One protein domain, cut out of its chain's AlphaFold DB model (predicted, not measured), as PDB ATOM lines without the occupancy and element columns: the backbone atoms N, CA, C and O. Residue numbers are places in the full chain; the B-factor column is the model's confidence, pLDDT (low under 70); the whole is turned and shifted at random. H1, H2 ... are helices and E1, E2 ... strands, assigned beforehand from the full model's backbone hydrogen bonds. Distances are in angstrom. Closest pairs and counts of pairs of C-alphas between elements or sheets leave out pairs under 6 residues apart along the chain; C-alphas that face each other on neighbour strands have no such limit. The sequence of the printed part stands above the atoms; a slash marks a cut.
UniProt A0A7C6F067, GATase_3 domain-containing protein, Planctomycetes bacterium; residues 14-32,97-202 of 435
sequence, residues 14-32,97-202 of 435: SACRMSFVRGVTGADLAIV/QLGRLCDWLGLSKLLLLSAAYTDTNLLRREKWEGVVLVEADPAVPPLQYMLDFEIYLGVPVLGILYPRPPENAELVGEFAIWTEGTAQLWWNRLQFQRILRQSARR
ATOM      1  N   SER A  14     -55.195  21.025  30.078       83.44
ATOM      2  CA  SER A  14     -55.072  19.705  29.449       83.44
ATOM      3  C   SER A  14     -54.307  19.760  28.124       83.44
ATOM      4  O   SER A  14     -53.387  18.969  27.919       83.44
ATOM      5  N   ALA A  15     -54.612  20.733  27.257       82.75
ATOM      6  CA  ALA A  15     -53.910  20.923  25.989       82.75
ATOM      7  C   ALA A  15     -52.431  21.294  26.207       82.75
ATOM      8  O   ALA A  15     -51.557  20.701  25.574       82.75
ATOM      9  N   CYS A  16     -52.135  22.178  27.170       88.56
ATOM     10  CA  CYS A  16     -50.762  22.491  27.578       88.56
ATOM     11  C   CYS A  16     -50.001  21.253  28.068       88.56
ATOM     12  O   CYS A  16     -48.883  21.010  27.621       88.56
ATOM     13  N   ARG A  17     -50.590  20.459  28.976       87.06
ATOM     14  CA  ARG A  17     -49.968  19.217  29.472       87.06
ATOM     15  C   ARG A  17     -49.648  18.260  28.337       87.06
ATOM     16  O   ARG A  17     -48.541  17.736  28.267       87.06
ATOM     17  N   MET A  18     -50.600  18.071  27.435       83.31
ATOM     18  CA  MET A  18     -50.454  17.179  26.295       83.31
ATOM     19  C   MET A  18     -49.349  17.641  25.334       83.31
ATOM     20  O   MET A  18     -48.471  16.847  24.996       83.31
ATOM     21  N   SER A  19     -49.352  18.918  24.935       86.38
ATOM     22  CA  SER A  19     -48.293  19.515  24.103       86.38
ATOM     23  C   SER A  19     -46.919  19.391  24.772       86.38
ATOM     24  O   SER A  19     -45.956  18.935  24.149       86.38
ATOM     25  N   PHE A  20     -46.835  19.679  26.075       88.88
ATOM     26  CA  PHE A  20     -45.590  19.549  26.823       88.88
ATOM     27  C   PHE A  20     -45.078  18.106  26.816       88.88
ATOM     28  O   PHE A  20     -43.956  17.872  26.372       88.88
ATOM     29  N   VAL A  21     -45.900  17.123  27.207       85.31
ATOM     30  CA  VAL A  21     -45.495  15.705  27.222       85.31
ATOM     31  C   VAL A  21     -45.021  15.227  25.844       85.31
ATOM     32  O   VAL A  21     -44.013  14.522  25.746       85.31
ATOM     33  N   ARG A  22     -45.669  15.666  24.760       81.00
ATOM     34  CA  ARG A  22     -45.239  15.360  23.383       81.00
ATOM     35  C   ARG A  22     -43.880  15.944  23.037       81.00
ATOM     36  O   ARG A  22     -43.091  15.294  22.357       81.00
ATOM     37  N   GLY A  23     -43.601  17.166  23.477       84.75
ATOM     38  CA  GLY A  23     -42.303  17.805  23.271       84.75
ATOM     39  C   GLY A  23     -41.167  17.119  24.018       84.75
ATOM     40  O   GLY A  23     -40.035  17.135  23.534       84.75
ATOM     41  N   VAL A  24     -41.466  16.513  25.168       85.56
ATOM     42  CA  VAL A  24     -40.447  15.956  26.072       85.56
ATOM     43  C   VAL A  24     -40.319  14.439  26.001       85.56
ATOM     44  O   VAL A  24     -39.431  13.877  26.634       85.56
ATOM     45  N   THR A  25     -41.174  13.756  25.236       81.12
ATOM     46  CA  THR A  25     -41.076  12.301  25.059       81.12
ATOM     47  C   THR A  25     -39.702  11.948  24.477       81.12
ATOM     48  O   THR A  25     -39.356  12.387  23.383       81.12
ATOM     49  N   GLY A  26     -38.916  11.165  25.222       81.56
ATOM     50  CA  GLY A  26     -37.550  10.778  24.848       81.56
ATOM     51  C   GLY A  26     -36.467  11.826  25.136       81.56
ATOM     52  O   GLY A  26     -35.329  11.626  24.726       81.56
ATOM     53  N   ALA A  27     -36.789  12.932  25.813       86.38
ATOM     54  CA  ALA A  27     -35.805  13.926  26.236       86.38
ATOM     55  C   ALA A  27     -35.268  13.620  27.645       86.38
ATOM     56  O   ALA A  27     -36.043  13.324  28.553       86.38
ATOM     57  N   ASP A  28     -33.957  13.778  27.846       86.81
ATOM     58  CA  ASP A  28     -33.332  13.696  29.177       86.81
ATOM     59  C   ASP A  28     -33.651  14.923  30.049       86.81
ATOM     60  O   ASP A  28     -33.704  14.842  31.276       86.81
ATOM     61  N   LEU A  29     -33.856  16.081  29.410       86.88
ATOM     62  CA  LEU A  29     -34.176  17.351  30.052       86.88
ATOM     63  C   LEU A  29     -35.145  18.157  29.187       86.88
ATOM     64  O   LEU A  29     -34.990  18.259  27.969       86.88
ATOM     65  N   ALA A  30     -36.112  18.784  29.847       87.88
ATOM     66  CA  ALA A  30     -37.061  19.700  29.242       87.88
ATOM     67  C   ALA A  30     -36.985  21.065  29.917       87.88
ATOM     68  O   ALA A  30     -36.959  21.154  31.145       87.88
ATOM     69  N   ILE A  31     -36.984  22.126  29.114       89.06
ATOM     70  CA  ILE A  31     -36.948  23.507  29.592       89.06
ATOM     71  C   ILE A  31     -38.085  24.263  28.916       89.06
ATOM     72  O   ILE A  31     -38.215  24.231  27.693       89.06
ATOM     73  N   VAL A  32     -38.901  24.950  29.716       89.50
ATOM     74  CA  VAL A  32     -39.898  25.906  29.227       89.50
ATOM     75  C   VAL A  32     -39.348  27.302  29.474       89.50
ATOM     76  O   VAL A  32     -39.130  27.694  30.618       89.50
ATOM     77  N   GLN A  97     -48.893  33.315  30.578       81.25
ATOM     78  CA  GLN A  97     -48.138  33.547  31.808       81.25
ATOM     79  C   GLN A  97     -47.291  32.319  32.131       81.25
ATOM     80  O   GLN A  97     -47.829  31.250  32.428       81.25
ATOM     81  N   LEU A  98     -45.965  32.487  32.151       84.12
ATOM     82  CA  LEU A  98     -45.037  31.397  32.463       84.12
ATOM     83  C   LEU A  98     -45.309  30.783  33.844       84.12
ATOM     84  O   LEU A  98     -45.331  29.564  33.972       84.12
ATOM     85  N   GLY A  99     -45.608  31.606  34.857       83.50
ATOM     86  CA  GLY A  99     -45.965  31.114  36.192       83.50
ATOM     87  C   GLY A  99     -47.143  30.135  36.165       83.50
ATOM     88  O   GLY A  99     -47.045  29.048  36.725       83.50
ATOM     89  N   ARG A 100     -48.200  30.467  35.412       86.25
ATOM     90  CA  ARG A 100     -49.383  29.612  35.255       86.25
ATOM     91  C   ARG A 100     -49.058  28.305  34.527       86.25
ATOM     92  O   ARG A 100     -49.576  27.263  34.914       86.25
ATOM     93  N   LEU A 101     -48.203  28.347  33.502       88.94
ATOM     94  CA  LEU A 101     -47.724  27.134  32.827       88.94
ATOM     95  C   LEU A 101     -46.954  26.233  33.793       88.94
ATOM     96  O   LEU A 101     -47.226  25.036  33.855       88.94
ATOM     97  N   CYS A 102     -46.042  26.806  34.581       88.12
ATOM     98  CA  CYS A 102     -45.302  26.061  35.593       88.12
ATOM     99  C   CYS A 102     -46.242  25.416  36.616       88.12
ATOM    100  O   CYS A 102     -46.036  24.257  36.963       88.12
ATOM    101  N   ASP A 103     -47.296  26.111  37.044       87.00
ATOM    102  CA  ASP A 103     -48.273  25.564  37.989       87.00
ATOM    103  C   ASP A 103     -49.090  24.413  37.368       87.00
ATOM    104  O   ASP A 103     -49.272  23.373  37.998       87.00
ATOM    105  N   TRP A 104     -49.545  24.551  36.116       88.25
ATOM    106  CA  TRP A 104     -50.298  23.499  35.409       88.25
ATOM    107  C   TRP A 104     -49.488  22.229  35.152       88.25
ATOM    108  O   TRP A 104     -50.049  21.128  35.143       88.25
ATOM    109  N   LEU A 105     -48.192  22.402  34.903       87.56
ATOM    110  CA  LEU A 105     -47.248  21.345  34.554       87.56
ATOM    111  C   LEU A 105     -46.437  20.853  35.766       87.56
ATOM    112  O   LEU A 105     -45.657  19.916  35.638       87.56
ATOM    113  N   GLY A 106     -46.586  21.475  36.940       86.81
ATOM    114  CA  GLY A 106     -45.799  21.151  38.132       86.81
ATOM    115  C   GLY A 106     -44.290  21.389  37.973       86.81
ATOM    116  O   GLY A 106     -43.491  20.680  38.591       86.81
ATOM    117  N   LEU A 107     -43.882  22.354  37.144       88.75
ATOM    118  CA  LEU A 107     -42.475  22.607  36.818       88.75
ATOM    119  C   LEU A 107     -41.749  23.395  37.907       88.75
ATOM    120  O   LEU A 107     -42.298  24.286  38.555       88.75
ATOM    121  N   SER A 108     -40.466  23.083  38.060       90.25
ATOM    122  CA  SER A 108     -39.501  23.884  38.806       90.25
ATOM    123  C   SER A 108     -39.340  25.273  38.183       90.25
ATOM    124  O   SER A 108     -39.042  25.387  36.994       90.25
ATOM    125  N   LYS A 109     -39.516  26.336  38.979       90.62
ATOM    126  CA  LYS A 109     -39.378  27.731  38.525       90.62
ATOM    127  C   LYS A 109     -37.942  28.211  38.741       90.62
ATOM    128  O   LYS A 109     -37.513  28.358  39.887       90.62
ATOM    129  N   LEU A 110     -37.225  28.460  37.646       91.56
ATOM    130  CA  LEU A 110     -35.875  29.030  37.648       91.56
ATOM    131  C   LEU A 110     -35.910  30.449  37.090       91.56
ATOM    132  O   LEU A 110     -36.582  30.699  36.088       91.56
ATOM    133  N   LEU A 111     -35.183  31.362  37.725       90.88
ATOM    134  CA  LEU A 111     -35.113  32.757  37.305       90.88
ATOM    135  C   LEU A 111     -33.763  33.058  36.658       90.88
ATOM    136  O   LEU A 111     -32.728  32.773  37.249       90.88
ATOM    137  N   LEU A 112     -33.768  33.674  35.477       91.69
ATOM    138  CA  LEU A 112     -32.589  34.335  34.916       91.69
ATOM    139  C   LEU A 112     -32.733  35.831  35.191       91.69
ATOM    140  O   LEU A 112     -33.697  36.442  34.729       91.69
ATOM    141  N   LEU A 113     -31.811  36.399  35.963       90.69
ATOM    142  CA  LEU A 113     -31.911  37.768  36.464       90.69
ATOM    143  C   LEU A 113     -30.625  38.536  36.179       90.69
ATOM    144  O   LEU A 113     -29.550  38.055  36.521       90.69
ATOM    145  N   SER A 114     -30.720  39.735  35.599       90.44
ATOM    146  CA  SER A 114     -29.555  40.624  35.530       90.44
ATOM    147  C   SER A 114     -29.140  41.020  36.946       90.44
ATOM    148  O   SER A 114     -29.986  41.428  37.739       90.44
ATOM    149  N   ALA A 115     -27.856  40.914  37.281       86.75
ATOM    150  CA  ALA A 115     -27.351  41.295  38.599       86.75
ATOM    151  C   ALA A 115     -27.546  42.794  38.891       86.75
ATOM    152  O   ALA A 115     -27.589  43.194  40.051       86.75
ATOM    153  N   ALA A 116     -27.719  43.616  37.849       82.56
ATOM    154  CA  ALA A 116     -28.063  45.032  37.964       82.56
ATOM    155  C   ALA A 116     -29.547  45.278  38.308       82.56
ATOM    156  O   ALA A 116     -29.958  46.422  38.508       82.56
ATOM    157  N   TYR A 117     -30.376  44.235  38.348       78.75
ATOM    158  CA  TYR A 117     -31.799  44.361  38.626       78.75
ATOM    159  C   TYR A 117     -32.056  44.684  40.102       78.75
ATOM    160  O   TYR A 117     -31.685  43.928  40.997       78.75
ATOM    161  N   THR A 118     -32.741  45.798  40.361       67.81
ATOM    162  CA  THR A 118     -32.913  46.348  41.716       67.81
ATOM    163  C   THR A 118     -34.273  46.049  42.353       67.81
ATOM    164  O   THR A 118     -34.417  46.170  43.572       67.81
ATOM    165  N   ASP A 119     -35.283  45.632  41.579       73.44
ATOM    166  CA  ASP A 119     -36.629  45.394  42.112       73.44
ATOM    167  C   ASP A 119     -36.778  44.002  42.748       73.44
ATOM    168  O   ASP A 119     -37.275  43.038  42.166       73.44
ATOM    169  N   THR A 120     -36.405  43.900  44.018       71.12
ATOM    170  CA  THR A 120     -36.508  42.647  44.781       71.12
ATOM    171  C   THR A 120     -37.948  42.185  45.051       71.12
ATOM    172  O   THR A 120     -38.143  41.074  45.550       71.12
ATOM    173  N   ASN A 121     -38.984  42.959  44.693       72.94
ATOM    174  CA  ASN A 121     -40.372  42.529  44.887       72.94
ATOM    175  C   ASN A 121     -40.715  41.281  44.068       72.94
ATOM    176  O   ASN A 121     -41.450  40.425  44.560       72.94
ATOM    177  N   LEU A 122     -40.171  41.138  42.854       72.81
ATOM    178  CA  LEU A 122     -40.378  39.940  42.028       72.81
ATOM    179  C   LEU A 122     -39.901  38.666  42.746       72.81
ATOM    180  O   LEU A 122     -40.557  37.626  42.695       72.81
ATOM    181  N   LEU A 123     -38.782  38.772  43.465       74.81
ATOM    182  CA  LEU A 123     -38.157  37.665  44.187       74.81
ATOM    183  C   LEU A 123     -38.971  37.235  45.413       74.81
ATOM    184  O   LEU A 123     -38.894  36.081  45.816       74.81
ATOM    185  N   ARG A 124     -39.791  38.134  45.969       74.44
ATOM    186  CA  ARG A 124     -40.660  37.855  47.126       74.44
ATOM    187  C   ARG A 124     -42.063  37.373  46.753       74.44
ATOM    188  O   ARG A 124     -42.744  36.798  47.595       74.44
ATOM    189  N   ARG A 125     -42.524  37.649  45.529       72.94
ATOM    190  CA  ARG A 125     -43.903  37.363  45.084       72.94
ATOM    191  C   ARG A 125     -44.130  35.906  44.696       72.94
ATOM    192  O   ARG A 125     -45.245  35.414  44.820       72.94
ATOM    193  N   GLU A 126     -43.091  35.237  44.218       76.00
ATOM    194  CA  GLU A 126     -43.143  33.864  43.725       76.00
ATOM    195  C   GLU A 126     -42.101  33.019  44.448       76.00
ATOM    196  O   GLU A 126     -41.048  33.510  44.855       76.00
ATOM    197  N   LYS A 127     -42.379  31.722  44.590       83.31
ATOM    198  CA  LYS A 127     -41.395  30.785  45.122       83.31
ATOM    199  C   LYS A 127     -40.485  30.313  43.990       83.31
ATOM    200  O   LYS A 127     -40.902  29.519  43.146       83.31
ATOM    201  N   TRP A 128     -39.245  30.781  44.011       89.12
ATOM    202  CA  TRP A 128     -38.202  30.378  43.074       89.12
ATOM    203  C   TRP A 128     -37.428  29.183  43.624       89.12
ATOM    204  O   TRP A 128     -37.069  29.155  44.800       89.12
ATOM    205  N   GLU A 129     -37.170  28.182  42.783       91.69
ATOM    206  CA  GLU A 129     -36.335  27.038  43.172       91.69
ATOM    207  C   GLU A 129     -34.843  27.319  42.952       91.69
ATOM    208  O   GLU A 129     -34.003  26.686  43.592       91.69
ATOM    209  N   GLY A 130     -34.515  28.312  42.120       92.94
ATOM    210  CA  GLY A 130     -33.176  28.879  42.027       92.94
ATOM    211  C   GLY A 130     -33.069  30.039  41.037       92.94
ATOM    212  O   GLY A 130     -33.970  30.266  40.224       92.94
ATOM    213  N   VAL A 131     -31.955  30.766  41.116       93.44
ATOM    214  CA  VAL A 131     -31.633  31.918  40.265       93.44
ATOM    215  C   VAL A 131     -30.298  31.723  39.545       93.44
ATOM    216  O   VAL A 131     -29.345  31.181  40.104       93.44
ATOM    217  N   VAL A 132     -30.234  32.172  38.296       94.88
ATOM    218  CA  VAL A 132     -29.001  32.365  37.534       94.88
ATOM    219  C   VAL A 132     -28.829  33.861  37.319       94.88
ATOM    220  O   VAL A 132     -29.663  34.500  36.673       94.88
ATOM    221  N   LEU A 133     -27.761  34.416  37.880       94.44
ATOM    222  CA  LEU A 133     -27.422  35.823  37.722       94.44
ATOM    223  C   LEU A 133     -26.676  36.010  36.406       94.44
ATOM    224  O   LEU A 133     -25.675  35.340  36.161       94.44
ATOM    225  N   VAL A 134     -27.168  36.904  35.559       94.25
ATOM    226  CA  VAL A 134     -26.510  37.312  34.317       94.25
ATOM    227  C   VAL A 134     -25.947  38.715  34.473       94.25
ATOM    228  O   VAL A 134     -26.436  39.483  35.295       94.25
ATOM    229  N   GLU A 135     -24.910  39.046  33.702       92.38
ATOM    230  CA  GLU A 135     -24.275  40.373  33.753       92.38
ATOM    231  C   GLU A 135     -23.760  40.723  35.161       92.38
ATOM    232  O   GLU A 135     -23.890  41.854  35.624       92.38
ATOM    233  N   ALA A 136     -23.196  39.734  35.861       93.25
ATOM    234  CA  ALA A 136     -22.650  39.934  37.198       93.25
ATOM    235  C   ALA A 136     -21.505  40.956  37.186       93.25
ATOM    236  O   ALA A 136     -20.666  40.946  36.279       93.25
ATOM    237  N   ASP A 137     -21.470  41.821  38.202       93.25
ATOM    238  CA  ASP A 137     -20.430  42.832  38.356       93.25
ATOM    239  C   ASP A 137     -19.116  42.143  38.760       93.25
ATOM    240  O   ASP A 137     -19.050  41.553  39.837       93.25
ATOM    241  N   PRO A 138     -18.054  42.217  37.940       92.81
ATOM    242  CA  PRO A 138     -16.759  41.607  38.241       92.81
ATOM    243  C   PRO A 138     -16.104  42.116  39.532       92.81
ATOM    244  O   PRO A 138     -15.236  41.434  40.071       92.81
ATOM    245  N   ALA A 139     -16.501  43.284  40.043       92.56
ATOM    246  CA  ALA A 139     -16.040  43.775  41.339       92.56
ATOM    247  C   ALA A 139     -16.694  43.039  42.526       92.56
ATOM    248  O   ALA A 139     -16.176  43.089  43.643       92.56
ATOM    249  N   VAL A 140     -17.817  42.346  42.302       91.06
ATOM    250  CA  VAL A 140     -18.584  41.647  43.337       91.06
ATOM    251  C   VAL A 140     -18.208  40.158  43.364       91.06
ATOM    252  O   VAL A 140     -18.425  39.445  42.377       91.06
ATOM    253  N   PRO A 141     -17.669  39.643  44.487       89.81
ATOM    254  CA  PRO A 141     -17.290  38.239  44.596       89.81
ATOM    255  C   PRO A 141     -18.526  37.318  44.583       89.81
ATOM    256  O   PRO A 141     -19.575  37.697  45.113       89.81
ATOM    257  N   PRO A 142     -18.405  36.068  44.093       88.50
ATOM    258  CA  PRO A 142     -19.507  35.097  44.079       88.50
ATOM    259  C   PRO A 142     -20.176  34.894  45.445       88.50
ATOM    260  O   PRO A 142     -21.396  34.759  45.532       88.50
ATOM    261  N   LEU A 143     -19.383  34.919  46.523       88.19
ATOM    262  CA  LEU A 143     -19.871  34.755  47.892       88.19
ATOM    263  C   LEU A 143     -20.870  35.851  48.286       88.19
ATOM    264  O   LEU A 143     -21.852  35.554  48.957       88.19
ATOM    265  N   GLN A 144     -20.664  37.094  47.840       89.75
ATOM    266  CA  GLN A 144     -21.585  38.190  48.141       89.75
ATOM    267  C   GLN A 144     -22.963  37.927  47.522       89.75
ATOM    268  O   GLN A 144     -23.971  38.023  48.214       89.75
ATOM    269  N   TYR A 145     -23.007  37.479  46.264       90.56
ATOM    270  CA  TYR A 145     -24.264  37.093  45.623       90.56
ATOM    271  C   TYR A 145     -24.958  35.931  46.338       90.56
ATOM    272  O   TYR A 145     -26.184  35.923  46.447       90.56
ATOM    273  N   MET A 146     -24.207  34.961  46.866       89.06
ATOM    274  CA  MET A 146     -24.799  33.895  47.679       89.06
ATOM    275  C   MET A 146     -25.418  34.434  48.974       89.06
ATOM    276  O   MET A 146     -26.526  34.035  49.321       89.06
ATOM    277  N   LEU A 147     -24.750  35.354  49.677       89.31
ATOM    278  CA  LEU A 147     -25.317  35.988  50.872       89.31
ATOM    279  C   LEU A 147     -26.605  36.749  50.520       89.31
ATOM    280  O   LEU A 147     -27.644  36.543  51.151       89.31
ATOM    281  N   ASP A 148     -26.556  37.570  49.474       89.12
ATOM    282  CA  ASP A 148     -27.670  38.416  49.043       89.12
ATOM    283  C   ASP A 148     -28.890  37.592  48.614       89.12
ATOM    284  O   ASP A 148     -30.015  37.872  49.030       89.12
ATOM    285  N   PHE A 149     -28.695  36.540  47.820       90.12
ATOM    286  CA  PHE A 149     -29.810  35.759  47.291       90.12
ATOM    287  C   PHE A 149     -30.210  34.594  48.197       90.12
ATOM    288  O   PHE A 149     -31.400  34.430  48.471       90.12
ATOM    289  N   GLU A 150     -29.268  33.804  48.710       89.56
ATOM    290  CA  GLU A 150     -29.611  32.608  49.488       89.56
ATOM    291  C   GLU A 150     -30.023  32.949  50.921       89.56
ATOM    292  O   GLU A 150     -30.988  32.373  51.423       89.56
ATOM    293  N   ILE A 151     -29.331  33.889  51.576       86.88
ATOM    294  CA  ILE A 151     -29.602  34.226  52.982       86.88
ATOM    295  C   ILE A 151     -30.686  35.293  53.088       86.88
ATOM    296  O   ILE A 151     -31.680  35.084  53.786       86.88
ATOM    297  N   TYR A 152     -30.526  36.430  52.407       86.12
ATOM    298  CA  TYR A 152     -31.478  37.537  52.557       86.12
ATOM    299  C   TYR A 152     -32.782  37.320  51.789       86.12
ATOM    300  O   TYR A 152     -33.845  37.729  52.264       86.12
ATOM    301  N   LEU A 153     -32.725  36.693  50.611       85.12
ATOM    302  CA  LEU A 153     -33.903  36.480  49.764       85.12
ATOM    303  C   LEU A 153     -34.429  35.039  49.797       85.12
ATOM    304  O   LEU A 153     -35.551  34.803  49.350       85.12
ATOM    305  N   GLY A 154     -33.674  34.087  50.351       88.19
ATOM    306  CA  GLY A 154     -34.085  32.684  50.436       88.19
ATOM    307  C   GLY A 154     -34.117  31.955  49.087       88.19
ATOM    308  O   GLY A 154     -34.783  30.925  48.975       88.19
ATOM    309  N   VAL A 155     -33.439  32.481  48.061       90.38
ATOM    310  CA  VAL A 155     -33.409  31.922  46.703       90.38
ATOM    311  C   VAL A 155     -32.024  31.334  46.410       90.38
ATOM    312  O   VAL A 155     -31.048  32.078  46.384       90.38
ATOM    313  N   PRO A 156     -31.912  30.020  46.143       91.94
ATOM    314  CA  PRO A 156     -30.634  29.370  45.848       91.94
ATOM    315  C   PRO A 156     -29.960  29.920  44.587       91.94
ATOM    316  O   PRO A 156     -30.612  30.033  43.544       91.94
ATOM    317  N   VAL A 157     -28.653  30.179  44.641       92.94
ATOM    318  CA  VAL A 157     -27.876  30.628  43.479       92.94
ATOM    319  C   VAL A 157     -27.377  29.408  42.710       92.94
ATOM    320  O   VAL A 157     -26.540  28.639  43.178       92.94
ATOM    321  N   LEU A 158     -27.907  29.214  41.504       94.75
ATOM    322  CA  LEU A 158     -27.536  28.107  40.618       94.75
ATOM    323  C   LEU A 158     -26.334  28.446  39.759       94.75
ATOM    324  O   LEU A 158     -25.502  27.580  39.491       94.75
ATOM    325  N   GLY A 159     -26.236  29.701  39.336       94.50
ATOM    326  CA  GLY A 159     -25.072  30.157  38.610       94.50
ATOM    327  C   GLY A 159     -24.950  31.665  38.529       94.50
ATOM    328  O   GLY A 159     -25.910  32.400  38.758       94.50
ATOM    329  N   ILE A 160     -23.741  32.104  38.213       94.88
ATOM    330  CA  ILE A 160     -23.361  33.504  38.082       94.88
ATOM    331  C   ILE A 160     -22.548  33.629  36.799       94.88
ATOM    332  O   ILE A 160     -21.480  33.028  36.667       94.88
ATOM    333  N   LEU A 161     -23.077  34.372  35.833       96.06
ATOM    334  CA  LEU A 161     -22.418  34.666  34.571       96.06
ATOM    335  C   LEU A 161     -21.763  36.043  34.653       96.06
ATOM    336  O   LEU A 161     -22.430  37.079  34.576       96.06
ATOM    337  N   TYR A 162     -20.443  36.031  34.765       94.31
ATOM    338  CA  TYR A 162     -19.610  37.219  34.713       94.31
ATOM    339  C   TYR A 162     -19.177  37.507  33.266       94.31
ATOM    340  O   TYR A 162     -18.612  36.619  32.626       94.31
ATOM    341  N   PRO A 163     -19.362  38.733  32.736       93.81
ATOM    342  CA  PRO A 163     -18.873  39.106  31.397       93.81
ATOM    343  C   PRO A 163     -17.339  39.106  31.267       93.81
ATOM    344  O   PRO A 163     -16.788  38.929  30.177       93.81
ATOM    345  N   ARG A 164     -16.650  39.323  32.391       92.50
ATOM    346  CA  ARG A 164     -15.194  39.233  32.561       92.50
ATOM    347  C   ARG A 164     -14.889  38.617  33.929       92.50
ATOM    348  O   ARG A 164     -15.729  38.763  34.811       92.50
ATOM    349  N   PRO A 165     -13.738  37.960  34.139       90.00
ATOM    350  CA  PRO A 165     -13.466  37.268  35.394       90.00
ATOM    351  C   PRO A 165     -13.583  38.210  36.605       90.00
ATOM    352  O   PRO A 165     -13.166  39.368  36.492       90.00
ATOM    353  N   PRO A 166     -14.141  37.744  37.736       88.88
ATOM    354  CA  PRO A 166     -14.221  38.539  38.957       88.88
ATOM    355  C   PRO A 166     -12.828  38.940  39.456       88.88
ATOM    356  O   PRO A 166     -11.885  38.150  39.404       88.88
ATOM    357  N   GLU A 167     -12.703  40.172  39.946       84.19
ATOM    358  CA  GLU A 167     -11.426  40.770  40.359       84.19
ATOM    359  C   GLU A 167     -10.915  40.172  41.677       84.19
ATOM    360  O   GLU A 167      -9.712  39.992  41.851       84.19
ATOM    361  N   ASN A 168     -11.835  39.794  42.570       76.69
ATOM    362  CA  ASN A 168     -11.544  39.141  43.842       76.69
ATOM    363  C   ASN A 168     -12.389  37.870  43.958       76.69
ATOM    364  O   ASN A 168     -13.548  37.926  44.362       76.69
ATOM    365  N   ALA A 169     -11.830  36.720  43.590       74.00
ATOM    366  CA  ALA A 169     -12.519  35.443  43.723       74.00
ATOM    367  C   ALA A 169     -11.725  34.488  44.607       74.00
ATOM    368  O   ALA A 169     -10.728  33.903  44.186       74.00
ATOM    369  N   GLU A 170     -12.207  34.293  45.830       69.62
ATOM    370  CA  GLU A 170     -11.858  33.093  46.579       69.62
ATOM    371  C   GLU A 170     -12.633  31.921  45.971       69.62
ATOM    372  O   GLU A 170     -13.855  31.974  45.811       69.62
ATOM    373  N   LEU A 171     -11.912  30.870  45.576       61.53
ATOM    374  CA  LEU A 171     -12.510  29.641  45.065       61.53
ATOM    375  C   LEU A 171     -13.334  28.986  46.176       61.53
ATOM    376  O   LEU A 171     -12.813  28.249  47.011       61.53
ATOM    377  N   VAL A 172     -14.642  29.224  46.160       60.69
ATOM    378  CA  VAL A 172     -15.590  28.417  46.923       60.69
ATOM    379  C   VAL A 172     -15.693  27.074  46.204       60.69
ATOM    380  O   VAL A 172     -16.119  27.022  45.050       60.69
ATOM    381  N   GLY A 173     -15.298  25.984  46.868       61.91
ATOM    382  CA  GLY A 173     -15.195  24.629  46.293       61.91
ATOM    383  C   GLY A 173     -16.499  24.000  45.774       61.91
ATOM    384  O   GLY A 173     -16.527  22.811  45.471       61.91
ATOM    385  N   GLU A 174     -17.578  24.773  45.669       73.12
ATOM    386  CA  GLU A 174     -18.912  24.332  45.258       73.12
ATOM    387  C   GLU A 174     -19.267  24.704  43.806       73.12
ATOM    388  O   GLU A 174     -20.204  24.127  43.241       73.12
ATOM    389  N   PHE A 175     -18.522  25.625  43.178       86.06
ATOM    390  CA  PHE A 175     -18.780  26.061  41.803       86.06
ATOM    391  C   PHE A 175     -17.884  25.352  40.783       86.06
ATOM    392  O   PHE A 175     -16.661  25.328  40.900       86.06
ATOM    393  N   ALA A 176     -18.503  24.828  39.726       90.62
ATOM    394  CA  ALA A 176     -17.813  24.524  38.479       90.62
ATOM    395  C   ALA A 176     -17.702  25.807  37.647       90.62
ATOM    396  O   ALA A 176     -18.673  26.552  37.548       90.62
ATOM    397  N   ILE A 177     -16.541  26.063  37.045       91.81
ATOM    398  CA  ILE A 177     -16.308  27.267  36.240       91.81
ATOM    399  C   ILE A 177     -16.183  26.862  34.774       91.81
ATOM    400  O   ILE A 177     -15.345  26.031  34.422       91.81
ATOM    401  N   TRP A 178     -16.995  27.479  33.920       93.88
ATOM    402  CA  TRP A 178     -16.858  27.417  32.467       93.88
ATOM    403  C   TRP A 178     -16.447  28.779  31.930       93.88
ATOM    404  O   TRP A 178     -16.921  29.807  32.410       93.88
ATOM    405  N   THR A 179     -15.551  28.801  30.947       93.31
ATOM    406  CA  THR A 179     -15.016  30.037  30.368       93.31
ATOM    407  C   THR A 179     -15.234  30.042  28.864       93.31
ATOM    408  O   THR A 179     -14.878  29.079  28.188       93.31
ATOM    409  N   GLU A 180     -15.791  31.137  28.349       93.69
ATOM    410  CA  GLU A 180     -15.970  31.384  26.920       93.69
ATOM    411  C   GLU A 180     -15.520  32.816  26.602       93.69
ATOM    412  O   GLU A 180     -16.139  33.798  27.015       93.69
ATOM    413  N   GLY A 181     -14.385  32.947  25.909       93.94
ATOM    414  CA  GLY A 181     -13.733  34.243  25.724       93.94
ATOM    415  C   GLY A 181     -13.345  34.864  27.068       93.94
ATOM    416  O   GLY A 181     -12.589  34.269  27.835       93.94
ATOM    417  N   THR A 182     -13.856  36.063  27.356       92.69
ATOM    418  CA  THR A 182     -13.676  36.721  28.661       92.69
ATOM    419  C   THR A 182     -14.740  36.321  29.677       92.69
ATOM    420  O   THR A 182     -14.533  36.525  30.869       92.69
ATOM    421  N   ALA A 183     -15.868  35.761  29.243       94.62
ATOM    422  CA  ALA A 183     -16.972  35.461  30.136       94.62
ATOM    423  C   ALA A 183     -16.699  34.196  30.957       94.62
ATOM    424  O   ALA A 183     -16.126  33.222  30.461       94.62
ATOM    425  N   GLN A 184     -17.144  34.197  32.213       93.88
ATOM    426  CA  GLN A 184     -17.097  33.038  33.097       93.88
ATOM    427  C   GLN A 184     -18.481  32.727  33.659       93.88
ATOM    428  O   GLN A 184     -19.086  33.567  34.325       93.88
ATOM    429  N   LEU A 185     -18.953  31.501  33.445       94.69
ATOM    430  CA  LEU A 185     -20.122  30.952  34.124       94.69
ATOM    431  C   LEU A 185     -19.660  30.128  35.323       94.69
ATOM    432  O   LEU A 185     -19.061  29.064  35.169       94.69
ATOM    433  N   TRP A 186     -19.977  30.614  36.512       93.50
ATOM    434  CA  TRP A 186     -19.803  29.902  37.769       93.50
ATOM    435  C   TRP A 186     -21.093  29.150  38.070       93.50
ATOM    436  O   TRP A 186     -22.147  29.768  38.150       93.50
ATOM    437  N   TRP A 187     -21.039  27.831  38.232       93.81
ATOM    438  CA  TRP A 187     -22.219  26.980  38.380       93.81
ATOM    439  C   TRP A 187     -22.205  26.095  39.620       93.81
ATOM    440  O   TRP A 187     -21.323  25.249  39.785       93.81
ATOM    441  N   ASN A 188     -23.227  26.230  40.459       92.25
ATOM    442  CA  ASN A 188     -23.396  25.412  41.650       92.25
ATOM    443  C   ASN A 188     -24.065  24.076  41.287       92.25
ATOM    444  O   ASN A 188     -25.292  23.947  41.180       92.25
ATOM    445  N   ARG A 189     -23.237  23.041  41.114       89.69
ATOM    446  CA  ARG A 189     -23.701  21.706  40.709       89.69
ATOM    447  C   ARG A 189     -24.619  21.062  41.751       89.69
ATOM    448  O   ARG A 189     -25.546  20.347  41.368       89.69
ATOM    449  N   LEU A 190     -24.379  21.297  43.040       89.75
ATOM    450  CA  LEU A 190     -25.153  20.689  44.125       89.75
ATOM    451  C   LEU A 190     -26.573  21.259  44.182       89.75
ATOM    452  O   LEU A 190     -27.539  20.489  44.235       89.75
ATOM    453  N   GLN A 191     -26.711  22.586  44.090       90.38
ATOM    454  CA  GLN A 191     -28.019  23.245  44.064       90.38
ATOM    455  C   GLN A 191     -28.843  22.797  42.852       90.38
ATOM    456  O   GLN A 191     -30.013  22.429  42.992       90.38
ATOM    457  N   PHE A 192     -28.220  22.717  41.671       91.06
ATOM    458  CA  PHE A 192     -28.907  22.241  40.471       91.06
ATOM    459  C   PHE A 192     -29.335  20.769  40.575       91.06
ATOM    460  O   PHE A 192     -30.469  20.420  40.242       91.06
ATOM    461  N   GLN A 193     -28.477  19.891  41.107       90.94
ATOM    462  CA  GLN A 193     -28.826  18.482  41.328       90.94
ATOM    463  C   GLN A 193     -29.997  18.303  42.300       90.94
ATOM    464  O   GLN A 193     -30.806  17.388  42.120       90.94
ATOM    465  N   ARG A 194     -30.117  19.164  43.317       90.88
ATOM    466  CA  ARG A 194     -31.261  19.157  44.240       90.88
ATOM    467  C   ARG A 194     -32.574  19.418  43.498       90.88
ATOM    468  O   ARG A 194     -33.534  18.677  43.708       90.88
ATOM    469  N   ILE A 195     -32.586  20.403  42.601       90.81
ATOM    470  CA  ILE A 195     -33.756  20.742  41.777       90.81
ATOM    471  C   ILE A 195     -34.100  19.592  40.831       90.81
ATOM    472  O   ILE A 195     -35.250  19.161  40.790       90.81
ATOM    473  N   LEU A 196     -33.108  19.023  40.134       89.19
ATOM    474  CA  LEU A 196     -33.337  17.885  39.237       89.19
ATOM    475  C   LEU A 196     -33.971  16.693  39.964       89.19
ATOM    476  O   LEU A 196     -34.941  16.118  39.473       89.19
ATOM    477  N   ARG A 197     -33.478  16.343  41.160       89.44
ATOM    478  CA  ARG A 197     -34.052  15.255  41.972       89.44
ATOM    479  C   ARG A 197     -35.490  15.540  42.396       89.44
ATOM    480  O   ARG A 197     -36.290  14.612  42.476       89.44
ATOM    481  N   GLN A 198     -35.810  16.794  42.704       85.88
ATOM    482  CA  GLN A 198     -37.165  17.189  43.070       85.88
ATOM    483  C   GLN A 198     -38.107  17.146  41.862       85.88
ATOM    484  O   GLN A 198     -39.214  16.626  41.985       85.88
ATOM    485  N   SER A 199     -37.652  17.635  40.708       85.75
ATOM    486  CA  SER A 199     -38.402  17.622  39.451       85.75
ATOM    487  C   SER A 199     -38.684  16.190  38.978       85.75
ATOM    488  O   SER A 199     -39.828  15.844  38.700       85.75
ATOM    489  N   ALA A 200     -37.687  15.299  39.030       83.06
ATOM    490  CA  ALA A 200     -37.819  13.897  38.613       83.06
ATOM    491  C   ALA A 200     -38.830  13.075  39.438       83.06
ATOM    492  O   ALA A 200     -39.286  12.024  38.995       83.06
ATOM    493  N   ARG A 201     -39.190  13.527  40.646       82.56
ATOM    494  CA  ARG A 201     -40.178  12.858  41.512       82.56
ATOM    495  C   ARG A 201     -41.623  13.259  41.207       82.56
ATOM    496  O   ARG A 201     -42.526  12.754  41.870       82.56
ATOM    497  N   ARG A 202     -41.857  14.175  40.262       74.19
ATOM    498  CA  ARG A 202     -43.188  14.693  39.921       74.19
ATOM    499  C   ARG A 202     -43.716  13.981  38.667       74.19
ATOM    500  O   ARG A 202     -43.261  14.293  37.570       74.19
TER     501      ARG A 202
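AT A GLANCE: This is residues 14 to 32 and 97 to 202 of the 435 residues of the protein "GATase_3 domain-containing protein" of Planctomycetes bacterium (UniProt A0A7C6F067). A twisted five-stranded sheet is the main body, with H4 packed over one of its faces and the first part of H5 packed on the opposite face, while a separate pair of helices, H1 and H2, makes a corner at the far end of the longest axis. H3 is a short turn of helix beyond the E1 edge of the sheet. The 125 printed residues hold five named helices and five named strands, in the order H1, H2, E1, H3, E2, H4, E3, E4, E5, H5; the sheet is mixed, in the order E1, E2, E3, E5, E4, and the class is mixed, helices and strands. The whole is compact, with a radius of gyration of the C-alphas of 16.0 A, yet only just elongated, spanning 49 by 32 by 23 A.

HOW THE PARTS SIT: H1, residues 14 to 24, touches H2, residues 98 to 105, about perpendicular at 88 degrees; the closest C-alphas are those of Arg 17 and Leu 105, 6.1 A apart. Neither is on the sheet. A tight link leads to the edge strand E1, residues 110 to 114. H3, residues 121 to 125, is not on the sheet and touches no helix. E2, residues 130 to 134, is parallel to E1 at 27 degrees, with N 132 and O 111 2.8 A apart. H4, residues 142 to 152, is on the sheet at a height of 10.0 A. E3, residues 157 to 162, is parallel to E2 at 4 degrees, with N 158 and O 131 2.8 A apart. H4 lies over E2 and E3, slantwise to the strands at 40 degrees to E2 on the local plane; the closest C-alphas of H4 and E3 are those of Met 146 and Val 157, 6.1 A apart. E1, H3, E2 and E2, H4, E3 are strand-helix-strand units, parallel neighbour strands with a helix between, each with a right-handed crossover. E4, residues 175 to 180, is the other edge strand and forms a hairpin with E5, residues 183 to 188, antiparallel at 158 degrees, with N 185 and O 178 2.8 A apart. E5 is antiparallel to E3 at 170 degrees, with N 160 and O 186 2.8 A apart. H5, residues 189 to 200, is on the sheet at a height of 9.8 A and lies over E3, only just across the strands at 62 degrees on the local plane; the closest C-alphas are those of Leu 158 and Gln 191, 6.0 A apart. With H5 on one face and H4 on the other, there are three layers, helices on both faces of a sheet. Every O i to N i+4 pair is within hydrogen-bond range in H1, H2, H3 and H5, and 6 of 7 are in H4.

IN THESE COORDINATES: H1 begins at C-alpha 14, (-55.072, 19.705, 29.449), and is 15.5 A long. H4 is 14.9 A long, and E3 is 13.7 A. E4 is 16.1 A long and E5 16.6 A. H5 runs 16.3 A from C-alpha 189 at (-23.701, 21.706, 40.709) to C-alpha 200 at (-37.819, 13.897, 38.613).

THE WHOLE: The C-alphas farthest apart are those of Ser 14 and Asn 168, 49.8 A. Residues 33 to 96 are cut out, and C-alphas 32 and 97 are 11.5 A apart across the cut. Residues 22 to 28, of which 22 to 24 belong to H1, stand free. Of the links that are printed whole, E3 to E4 is long, with residues 163 to 174 in no named element. The mean pLDDT of the printed part is 86.8; residue 118 and residues 170 to 173 are under 70.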